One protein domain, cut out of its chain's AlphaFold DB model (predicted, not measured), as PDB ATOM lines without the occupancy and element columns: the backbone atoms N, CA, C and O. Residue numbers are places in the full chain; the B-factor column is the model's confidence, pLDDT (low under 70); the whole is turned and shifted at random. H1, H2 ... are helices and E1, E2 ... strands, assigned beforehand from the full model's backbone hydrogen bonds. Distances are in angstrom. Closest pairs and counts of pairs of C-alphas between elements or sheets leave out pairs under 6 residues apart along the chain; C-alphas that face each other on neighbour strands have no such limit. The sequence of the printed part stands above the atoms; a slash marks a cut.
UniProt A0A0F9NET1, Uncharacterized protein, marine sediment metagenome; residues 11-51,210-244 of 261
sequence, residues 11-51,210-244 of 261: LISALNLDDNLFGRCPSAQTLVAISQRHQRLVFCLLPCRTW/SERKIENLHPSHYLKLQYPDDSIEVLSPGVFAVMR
ATOM      1  N   LEU A  11      26.568  16.699 118.973       76.56
ATOM      2  CA  LEU A  11      27.082  17.657 117.999       76.56
ATOM      3  C   LEU A  11      27.729  16.894 116.849       76.56
ATOM      4  O   LEU A  11      28.561  16.011 117.063       76.56
ATOM      5  N   ILE A  12      27.326  17.222 115.627       78.44
ATOM      6  CA  ILE A  12      27.751  16.519 114.419       78.44
ATOM      7  C   ILE A  12      28.118  17.567 113.378       78.44
ATOM      8  O   ILE A  12      27.312  18.441 113.081       78.44
ATOM      9  N   SER A  13      29.320  17.497 112.808       78.38
ATOM     10  CA  SER A  13      29.689  18.378 111.690       78.38
ATOM     11  C   SER A  13      28.750  18.158 110.500       78.38
ATOM     12  O   SER A  13      28.450  17.006 110.165       78.38
ATOM     13  N   ALA A  14      28.328  19.238 109.832       71.06
ATOM     14  CA  ALA A  14      27.465  19.169 108.652       71.06
ATOM     15  C   ALA A  14      28.038  18.275 107.528       71.06
ATOM     16  O   ALA A  14      27.303  17.537 106.865       71.06
ATOM     17  N   LEU A  15      29.361  18.255 107.356       71.88
ATOM     18  CA  LEU A  15      30.037  17.403 106.368       71.88
ATOM     19  C   LEU A  15      29.937  15.909 106.708       71.88
ATOM     20  O   LEU A  15      29.841  15.073 105.808       71.88
ATOM     21  N   ASN A  16      29.863  15.582 107.999       74.69
ATOM     22  CA  ASN A  16      29.790  14.214 108.519       74.69
ATOM     23  C   ASN A  16      28.352  13.733 108.764       74.69
ATOM     24  O   ASN A  16      28.136  12.724 109.439       74.69
ATOM     25  N   LEU A  17      27.349  14.434 108.229       74.44
ATOM     26  CA  LEU A  17      25.962  13.999 108.328       74.44
ATOM     27  C   LEU A  17      25.741  12.748 107.472       74.44
ATOM     28  O   LEU A  17      25.705  12.813 106.237       74.44
ATOM     29  N   ASP A  18      25.575  11.619 108.151       71.31
ATOM     30  CA  ASP A  18      25.058  10.375 107.589       71.31
ATOM     31  C   ASP A  18      23.521  10.448 107.494       71.31
ATOM     32  O   ASP A  18      22.840  10.951 108.395       71.31
ATOM     33  N   ASP A  19      22.954   9.902 106.421       65.62
ATOM     34  CA  ASP A  19      21.508   9.773 106.214       65.62
ATOM     35  C   ASP A  19      20.824   8.968 107.332       65.62
ATOM     36  O   ASP A  19      19.621   9.109 107.572       65.62
ATOM     37  N   ASN A  20      21.580   8.162 108.084       68.50
ATOM     38  CA  ASN A  20      21.073   7.481 109.275       68.50
ATOM     39  C   ASN A  20      20.571   8.442 110.374       68.50
ATOM     40  O   ASN A  20      19.645   8.077 111.106       68.50
ATOM     41  N   LEU A  21      21.127   9.658 110.469       65.75
ATOM     42  CA  LEU A  21      20.726  10.688 111.442       65.75
ATOM     43  C   LEU A  21      19.451  11.421 111.013       65.75
ATOM     44  O   LEU A  21      18.588  11.733 111.834       65.75
ATOM     45  N   PHE A  22      19.295  11.642 109.710       68.12
ATOM     46  CA  PHE A  22      18.211  12.428 109.122       68.12
ATOM     47  C   PHE A  22      17.028  11.579 108.709       68.12
ATOM     48  O   PHE A  22      16.378  11.887 107.728       68.12
ATOM     49  N   GLY A  23      16.714  10.523 109.457       67.38
ATOM     50  CA  GLY A  23      15.610   9.634 109.125       67.38
ATOM     51  C   GLY A  23      15.836   8.877 107.811       67.38
ATOM     52  O   GLY A  23      16.279   9.382 106.794       67.38
ATOM     53  N   ARG A  24      15.448   7.608 107.777       81.69
ATOM     54  CA  ARG A  24      15.786   6.743 106.635       81.69
ATOM     55  C   ARG A  24      15.032   7.073 105.332       81.69
ATOM     56  O   ARG A  24      15.112   6.287 104.399       81.69
ATOM     57  N   CYS A  25      14.213   8.129 105.282       90.56
ATOM     58  CA  CYS A  25      13.317   8.420 104.161       90.56
ATOM     59  C   CYS A  25      14.053   9.179 103.040       90.56
ATOM     60  O   CYS A  25      14.206  10.388 103.166       90.56
ATOM     61  N   PRO A  26      14.372   8.543 101.895       89.75
ATOM     62  CA  PRO A  26      15.186   9.170 100.845       89.75
ATOM     63  C   PRO A  26      14.495  10.352 100.151       89.75
ATOM     64  O   PRO A  26      15.140  11.186  99.535       89.75
ATOM     65  N   SER A  27      13.165  10.426 100.239       92.38
ATOM     66  CA  SER A  27      12.352  11.507  99.666       92.38
ATOM     67  C   SER A  27      11.843  12.472 100.739       92.38
ATOM     68  O   SER A  27      10.739  13.000 100.611       92.38
ATOM     69  N   ALA A  28      12.552  12.602 101.864       94.06
ATOM     70  CA  ALA A  28      12.199  13.602 102.862       94.06
ATOM     71  C   ALA A  28      12.490  15.017 102.341       94.06
ATOM     72  O   ALA A  28      13.416  15.226 101.563       94.06
ATOM     73  N   GLN A  29      11.680  15.966 102.792       95.62
ATOM     74  CA  GLN A  29      11.862  17.399 102.588       95.62
ATOM     75  C   GLN A  29      12.316  18.042 103.899       95.62
ATOM     76  O   GLN A  29      12.188  17.445 104.976       95.62
ATOM     77  N   THR A  30      12.796  19.276 103.811       95.38
ATOM     78  CA  THR A  30      13.231  20.051 104.975       95.38
ATOM     79  C   THR A  30      12.205  21.132 105.271       95.38
ATOM     80  O   THR A  30      11.863  21.917 104.396       95.38
ATOM     81  N   LEU A  31      11.693  21.176 106.498       95.75
ATOM     82  CA  LEU A  31      11.009  22.354 107.022       95.75
ATOM     83  C   LEU A  31      12.041  23.205 107.749       95.75
ATOM     84  O   LEU A  31      12.597  22.762 108.748       95.75
ATOM     85  N   VAL A  32      12.256  24.412 107.258       96.38
ATOM     86  CA  VAL A  32      13.030  25.455 107.919       96.38
ATOM     87  C   VAL A  32      12.046  26.329 108.689       96.38
ATOM     88  O   VAL A  32      11.005  26.705 108.148       96.38
ATOM     89  N   ALA A  33      12.315  26.590 109.962       95.56
ATOM     90  CA  ALA A  33      11.460  27.431 110.794       95.56
ATOM     91  C   ALA A  33      12.251  28.028 111.958       95.56
ATOM     92  O   ALA A  33      13.273  27.479 112.360       95.56
ATOM     93  N   ILE A  34      11.744  29.098 112.558       93.81
ATOM     94  CA  ILE A  34      12.267  29.609 113.828       93.81
ATOM     95  C   ILE A  34      11.480  28.955 114.964       93.81
ATOM     96  O   ILE A  34      10.253  29.027 114.991       93.81
ATOM     97  N   SER A  35      12.170  28.307 115.906       91.69
ATOM     98  CA  SER A  35      11.541  27.809 117.132       91.69
ATOM     99  C   SER A  35      11.561  28.894 118.200       91.69
ATOM    100  O   SER A  35      12.631  29.299 118.643       91.69
ATOM    101  N   GLN A  36      10.389  29.307 118.676       90.81
ATOM    102  CA  GLN A  36      10.237  30.245 119.791       90.81
ATOM    103  C   GLN A  36      10.749  29.654 121.109       90.81
ATOM    104  O   GLN A  36      11.276  30.362 121.958       90.81
ATOM    105  N   ARG A  37      10.644  28.339 121.298       86.62
ATOM    106  CA  ARG A  37      11.171  27.673 122.494       86.62
ATOM    107  C   ARG A  37      12.693  27.672 122.540       86.62
ATOM    108  O   ARG A  37      13.266  27.830 123.610       86.62
ATOM    109  N   HIS A  38      13.336  27.470 121.393       86.50
ATOM    110  CA  HIS A  38      14.795  27.432 121.299       86.50
ATOM    111  C   HIS A  38      15.412  28.771 120.870       86.50
ATOM    112  O   HIS A  38      16.633  28.877 120.853       86.50
ATOM    113  N   GLN A  39      14.583  29.763 120.520       90.25
ATOM    114  CA  GLN A  39      14.974  31.093 120.037       90.25
ATOM    115  C   GLN A  39      15.999  31.039 118.893       90.25
ATOM    116  O   GLN A  39      16.948  31.816 118.845       90.25
ATOM    117  N   ARG A  40      15.843  30.075 117.976       92.06
ATOM    118  CA  ARG A  40      16.790  29.842 116.875       92.06
ATOM    119  C   ARG A  40      16.162  29.119 115.695       92.06
ATOM    120  O   ARG A  40      15.076  28.541 115.806       92.06
ATOM    121  N   LEU A  41      16.890  29.129 114.581       93.38
ATOM    122  CA  LEU A  41      16.559  28.373 113.380       93.38
ATOM    123  C   LEU A  41      16.610  26.869 113.666       93.38
ATOM    124  O   LEU A  41      17.592  26.349 114.202       93.38
ATOM    125  N   VAL A  42      15.541  26.178 113.294       94.00
ATOM    126  CA  VAL A  42      15.419  24.729 113.376       94.00
ATOM    127  C   VAL A  42      15.051  24.146 112.020       94.00
ATOM    128  O   VAL A  42      14.357  24.756 111.204       94.00
ATOM    129  N   PHE A  43      15.503  22.918 111.809       94.12
ATOM    130  CA  PHE A  43      15.273  22.138 110.608       94.12
ATOM    131  C   PHE A  43      14.518  20.886 111.010       94.12
ATOM    132  O   PHE A  43      15.000  20.086 111.810       94.12
ATOM    133  N   CYS A  44      13.325  20.702 110.468       92.56
ATOM    134  CA  CYS A  44      12.501  19.542 110.744       92.56
ATOM    135  C   CYS A  44      12.437  18.651 109.508       92.56
ATOM    136  O   CYS A  44      12.145  19.097 108.397       92.56
ATOM    137  N   LEU A  45      12.641  17.357 109.714       92.06
ATOM    138  CA  LEU A  45      12.429  16.358 108.688       92.06
ATOM    139  C   LEU A  45      10.935  16.212 108.384       92.06
ATOM    140  O   LEU A  45      10.134  15.822 109.239       92.06
ATOM    141  N   LEU A  46      10.575  16.428 107.123       92.69
ATOM    142  CA  LEU A  46       9.264  16.105 106.582       92.69
ATOM    143  C   LEU A  46       9.368  14.815 105.758       92.69
ATOM    144  O   LEU A  46       9.732  14.856 104.584       92.69
ATOM    145  N   PRO A  47       9.052  13.636 106.329       92.50
ATOM    146  CA  PRO A  47       9.114  12.400 105.569       92.50
ATOM    147  C   PRO A  47       8.013  12.396 104.504       92.50
ATOM    148  O   PRO A  47       6.926  12.926 104.735       92.50
ATOM    149  N   CYS A  48       8.217  11.685 103.391       91.62
ATOM    150  CA  CYS A  48       7.214  11.612 102.318       91.62
ATOM    151  C   CYS A  48       5.885  10.976 102.764       91.62
ATOM    152  O   CYS A  48       4.860  11.114 102.100       91.62
ATOM    153  N   ARG A  49       5.896  10.238 103.888       89.19
ATOM    154  CA  ARG A  49       4.725   9.583 104.492       89.19
ATOM    155  C   ARG A  49       3.936   8.749 103.475       89.19
ATOM    156  O   ARG A  49       2.728   8.590 103.637       89.19
ATOM    157  N   THR A  50       4.573   8.155 102.469       87.44
ATOM    158  CA  THR A  50       3.916   7.208 101.552       87.44
ATOM    159  C   THR A  50       4.016   5.780 102.090       87.44
ATOM    160  O   THR A  50       4.791   5.501 103.005       87.44
ATOM    161  N   TRP A  51       3.170   4.871 101.599       84.56
ATOM    162  CA  TRP A  51       3.281   3.438 101.915       84.56
ATOM    163  C   TRP A  51       4.350   2.731 101.068       84.56
ATOM    164  O   TRP A  51       4.909   1.739 101.521       84.56
ATOM    165  N   SER A 210       7.568  29.606 113.982       92.06
ATOM    166  CA  SER A 210       7.301  30.737 113.079       92.06
ATOM    167  C   SER A 210       8.135  30.647 111.791       92.06
ATOM    168  O   SER A 210       9.009  29.790 111.671       92.06
ATOM    169  N   GLU A 211       7.818  31.495 110.804       92.75
ATOM    170  CA  GLU A 211       8.588  31.639 109.548       92.75
ATOM    171  C   GLU A 211       8.848  30.311 108.818       92.75
ATOM    172  O   GLU A 211       9.965  29.944 108.461       92.75
ATOM    173  N   ARG A 212       7.779  29.537 108.629       94.31
ATOM    174  CA  ARG A 212       7.861  28.183 108.078       94.31
ATOM    175  C   ARG A 212       8.112  28.216 106.574       94.31
ATOM    176  O   ARG A 212       7.247  28.656 105.818       94.31
ATOM    177  N   LYS A 213       9.222  27.625 106.143       96.38
ATOM    178  CA  LYS A 213       9.564  27.410 104.734       96.38
ATOM    179  C   LYS A 213       9.830  25.932 104.465       96.38
ATOM    180  O   LYS A 213      10.566  25.283 105.201       96.38
ATOM    181  N   ILE A 214       9.221  25.380 103.415       96.94
ATOM    182  CA  ILE A 214       9.484  24.003 102.981       96.94
ATOM    183  C   ILE A 214      10.466  24.033 101.820       96.94
ATOM    184  O   ILE A 214      10.217  24.680 100.807       96.94
ATOM    185  N   GLU A 215      11.537  23.265 101.961       97.31
ATOM    186  CA  GLU A 215      12.581  23.100 100.965       97.31
ATOM    187  C   GLU A 215      12.512  21.694 100.373       97.31
ATOM    188  O   GLU A 215      12.450  20.684 101.087       97.31
ATOM    189  N   ASN A 216      12.551  21.620  99.041       95.75
ATOM    190  CA  ASN A 216      12.480  20.371  98.272       95.75
ATOM    191  C   ASN A 216      13.819  19.615  98.250       95.75
ATOM    192  O   ASN A 216      14.182  18.999  97.250       95.75
ATOM    193  N   LEU A 217      14.554  19.662  99.359       94.62
ATOM    194  CA  LEU A 217      15.817  18.973  99.563       94.62
ATOM    195  C   LEU A 217      15.749  18.134 100.832       94.62
ATOM    196  O   LEU A 217      15.131  18.520 101.830       94.62
ATOM    197  N   HIS A 218      16.422  16.987 100.786       93.19
ATOM    198  CA  HIS A 218      16.626  16.162 101.966       93.19
ATOM    199  C   HIS A 218      17.398  16.961 103.030       93.19
ATOM    200  O   HIS A 218      18.352  17.646 102.657       93.19
ATOM    201  N   PRO A 219      17.057  16.866 104.330       91.62
ATOM    202  CA  PRO A 219      17.739  17.628 105.378       91.62
ATOM    203  C   PRO A 219      19.264  17.484 105.389       91.62
ATOM    204  O   PRO A 219      19.958  18.483 105.552       91.62
ATOM    205  N   SER A 220      19.798  16.282 105.134       90.44
ATOM    206  CA  SER A 220      21.253  16.076 105.046       90.44
ATOM    207  C   SER A 220      21.886  16.871 103.896       90.44
ATOM    208  O   SER A 220      22.954  17.450 104.069       90.44
ATOM    209  N   HIS A 221      21.225  16.952 102.738       92.06
ATOM    210  CA  HIS A 221      21.702  17.733 101.595       92.06
ATOM    211  C   HIS A 221      21.521  19.231 101.821       92.06
ATOM    212  O   HIS A 221      22.427  20.005 101.531       92.06
ATOM    213  N   TYR A 222      20.368  19.635 102.354       94.12
ATOM    214  CA  TYR A 222      20.077  21.033 102.636       94.12
ATOM    215  C   TYR A 222      21.106  21.619 103.608       94.12
ATOM    216  O   TYR A 222      21.712  22.641 103.310       94.12
ATOM    217  N   LEU A 223      21.371  20.928 104.723       92.44
ATOM    218  CA  LEU A 223      22.343  21.379 105.717       92.44
ATOM    219  C   LEU A 223      23.773  21.408 105.166       92.44
ATOM    220  O   LEU A 223      24.465  22.393 105.378       92.44
ATOM    221  N   LYS A 224      24.197  20.396 104.395       91.56
ATOM    222  CA  LYS A 224      25.522  20.394 103.741       91.56
ATOM    223  C   LYS A 224      25.710  21.552 102.763       91.56
ATOM    224  O   LYS A 224      26.815  22.060 102.641       91.56
ATOM    225  N   LEU A 225      24.654  21.933 102.043       93.56
ATOM    226  CA  LEU A 225      24.712  23.007 101.049       93.56
ATOM    227  C   LEU A 225      24.672  24.397 101.687       93.56
ATOM    228  O   LEU A 225      25.386  25.283 101.238       93.56
ATOM    229  N   GLN A 226      23.818  24.593 102.693       94.50
ATOM    230  CA  GLN A 226      23.575  25.912 103.285       94.50
ATOM    231  C   GLN A 226      24.498  26.222 104.469       94.50
ATOM    232  O   GLN A 226      24.741  27.389 104.758       94.50
ATOM    233  N   TYR A 227      25.004  25.190 105.149       92.50
ATOM    234  CA  TYR A 227      25.764  25.304 106.396       92.50
ATOM    235  C   TYR A 227      26.955  24.322 106.430       92.50
ATOM    236  O   TYR A 227      27.047  23.508 107.350       92.50
ATOM    237  N   PRO A 228      27.854  24.331 105.424       91.31
ATOM    238  CA  PRO A 228      28.911  23.323 105.285       91.31
ATOM    239  C   PRO A 228      29.895  23.288 106.464       91.31
ATOM    240  O   PRO A 228      30.365  22.212 106.824       91.31
ATOM    241  N   ASP A 229      30.168  24.437 107.084       90.00
ATOM    242  CA  ASP A 229      31.175  24.580 108.144       90.00
ATOM    243  C   ASP A 229      30.576  24.597 109.558       90.00
ATOM    244  O   ASP A 229      31.301  24.661 110.553       90.00
ATOM    245  N   ASP A 230      29.250  24.520 109.668       89.62
ATOM    246  CA  ASP A 230      28.572  24.578 110.953       89.62
ATOM    247  C   ASP A 230      28.462  23.203 111.626       89.62
ATOM    248  O   ASP A 230      28.427  22.132 111.002       89.62
ATOM    249  N   SER A 231      28.355  23.237 112.956       90.06
ATOM    250  CA  SER A 231      27.978  22.064 113.739       90.06
ATOM    251  C   SER A 231      26.461  21.953 113.809       90.06
ATOM    252  O   SER A 231      25.756  22.948 113.928       90.06
ATOM    253  N   ILE A 232      25.939  20.736 113.762       90.56
ATOM    254  CA  ILE A 232      24.511  20.455 113.861       90.56
ATOM    255  C   ILE A 232      24.221  19.818 115.214       90.56
ATOM    256  O   ILE A 232      24.845  18.828 115.596       90.56
ATOM    257  N   GLU A 233      23.245  20.378 115.918       90.56
ATOM    258  CA  GLU A 233      22.690  19.848 117.156       90.56
ATOM    259  C   GLU A 233      21.384  19.095 116.871       90.56
ATOM    260  O   GLU A 233      20.483  19.611 116.203       90.56
ATOM    261  N   VAL A 234      21.248  17.878 117.400       89.38
ATOM    262  CA  VAL A 234      20.000  17.103 117.322       89.38
ATOM    263  C   VAL A 234      19.129  17.408 118.542       89.38
ATOM    264  O   VAL A 234      19.404  16.925 119.635       89.38
ATOM    265  N   LEU A 235      18.048  18.171 118.355       87.06
ATOM    266  CA  LEU A 235      17.150  18.564 119.455       87.06
ATOM    267  C   LEU A 235      16.177  17.450 119.837       87.06
ATOM    268  O   LEU A 235      15.824  17.265 120.999       87.06
ATOM    269  N   SER A 236      15.684  16.727 118.833       85.06
ATOM    270  CA  SER A 236      14.803  15.570 118.995       85.06
ATOM    271  C   SER A 236      14.797  14.743 117.701       85.06
ATOM    272  O   SER A 236      15.341  15.195 116.689       85.06
ATOM    273  N   PRO A 237      14.199  13.535 117.671       83.75
ATOM    274  CA  PRO A 237      14.152  12.725 116.457       83.75
ATOM    275  C   PRO A 237      13.541  13.473 115.259       83.75
ATOM    276  O   PRO A 237      12.331  13.683 115.186       83.75
ATOM    277  N   GLY A 238      14.390  13.830 114.290       86.69
ATOM    278  CA  GLY A 238      13.995  14.561 113.087       86.69
ATOM    279  C   GLY A 238      13.898  16.081 113.249       86.69
ATOM    280  O   GLY A 238      13.336  16.713 112.359       86.69
ATOM    281  N   VAL A 239      14.411  16.661 114.339       89.81
ATOM    282  CA  VAL A 239      14.515  18.116 114.540       89.81
ATOM    283  C   VAL A 239      15.956  18.478 114.880       89.81
ATOM    284  O   VAL A 239      16.533  17.940 115.825       89.81
ATOM    285  N   PHE A 240      16.509  19.415 114.121       91.81
ATOM    286  CA  PHE A 240      17.916  19.795 114.152       91.81
ATOM    287  C   PHE A 240      18.051  21.308 114.309       91.81
ATOM    288  O   PHE A 240      17.163  22.047 113.886       91.81
ATOM    289  N   ALA A 241      19.160  21.774 114.868       92.62
ATOM    290  CA  ALA A 241      19.539  23.182 114.884       92.62
ATOM    291  C   ALA A 241      20.989  23.338 114.424       92.62
ATOM    292  O   ALA A 241      21.819  22.460 114.652       92.62
ATOM    293  N   VAL A 242      21.287  24.461 113.776       91.12
ATOM    294  CA  VAL A 242      22.660  24.848 113.443       91.12
ATOM    295  C   VAL A 242      23.277  25.535 114.661       91.12
ATOM    296  O   VAL A 242      22.696  26.462 115.226       91.12
ATOM    297  N   MET A 243      24.452  25.066 115.056       88.06
ATOM    298  CA  MET A 243      25.324  25.654 116.060       88.06
ATOM    299  C   MET A 243      26.452  26.363 115.331       88.06
ATOM    300  O   MET A 243      27.375  25.723 114.820       88.06
ATOM    301  N   ARG A 244      26.377  27.693 115.305       79.50
ATOM    302  CA  ARG A 244      27.514  28.502 114.886       79.50
ATOM    303  C   ARG A 244      28.516  28.507 116.038       79.50
ATOM    304  O   ARG A 244      28.108  28.860 117.149       79.50
TER     305      ARG A 244
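This is residues 11 to 51 and 210 to 244 of the 261 residues of an uncharacterized protein of marine sediment metagenome (UniProt A0A0F9NET1). What shape do these coordinates make? One strongly twisted, curled sheet of six strands wraps round a single short helix, H1, with the long link of residues 14 to 28 joining the edge strand E1 to the inner strand E2. What are its parts and its size? The printed part has 76 residues, with E1, E2, E3, E4, H1, E5 and E6 in that order along the chain; the class is mostly strand. The sheet's order is E1, E5, E6, E3, E2, E4, antiparallel throughout. The whole is compact, with a radius of gyration of the C-alphas of 11.5 A and spans of 36 by 28 by 20 A.

Where are the longest strands? E2 is residues 29 to 35, 17.9 A from first to last C-alpha, and E3 is residues 40 to 46, 18.7 A. Where are the other strands? E4, residues 210 to 215, is 15.3 A long; E5, residues 231 to 236, 15.6 A; and E6, residues 239 to 243, 13.3 A, ending with C-alpha 243 at (25.324, 25.654, 116.060). E1 is short, residues 11 to 13, and begins with C-alpha 11 at (27.082, 17.657, 117.999). Where is the helix? H1 is residues 219 to 226, with C-alpha 219 at (17.739, 17.628, 105.378).

How are E2, E3 and E4 joined? E2 and E3 form a hairpin, with N 31 and O 44 2.9 A apart, within hydrogen-bond range. On the other side of E2 is E4, where N 32 and O 213 are 2.8 A apart. How does the sheet continue from E3? E6 is antiparallel to E3, at 144 degrees between directions, with N 43 and O 240 2.8 A apart. E5 and E6 form a hairpin, with N 233 and O 241 2.8 A apart, and E1 and E5 are antiparallel neighbours, with N 12 and O 232 3.0 A apart. How does the helix stand to the sheet? H1 is on the sheet, which curls round it; its closest C-alphas with E2 are those of Pro 219 and Thr 30, 5.1 A apart. Every O i to N i+4 pair in H1 is within hydrogen-bond range.

How far does it reach? The two C-alphas farthest apart are those of Trp 51 and Arg 244, at 37.2 A. Where is it cut, and which link is long? Residues 52 to 209 are not printed, and C-alphas 51 and 210 are 29.8 A apart across the cut. Of the links that are printed whole, E1 to E2 is long, with 15 residues. Where is confidence low? Residues 19 to 23 have pLDDT under 70, and the mean of the printed part is 88.0.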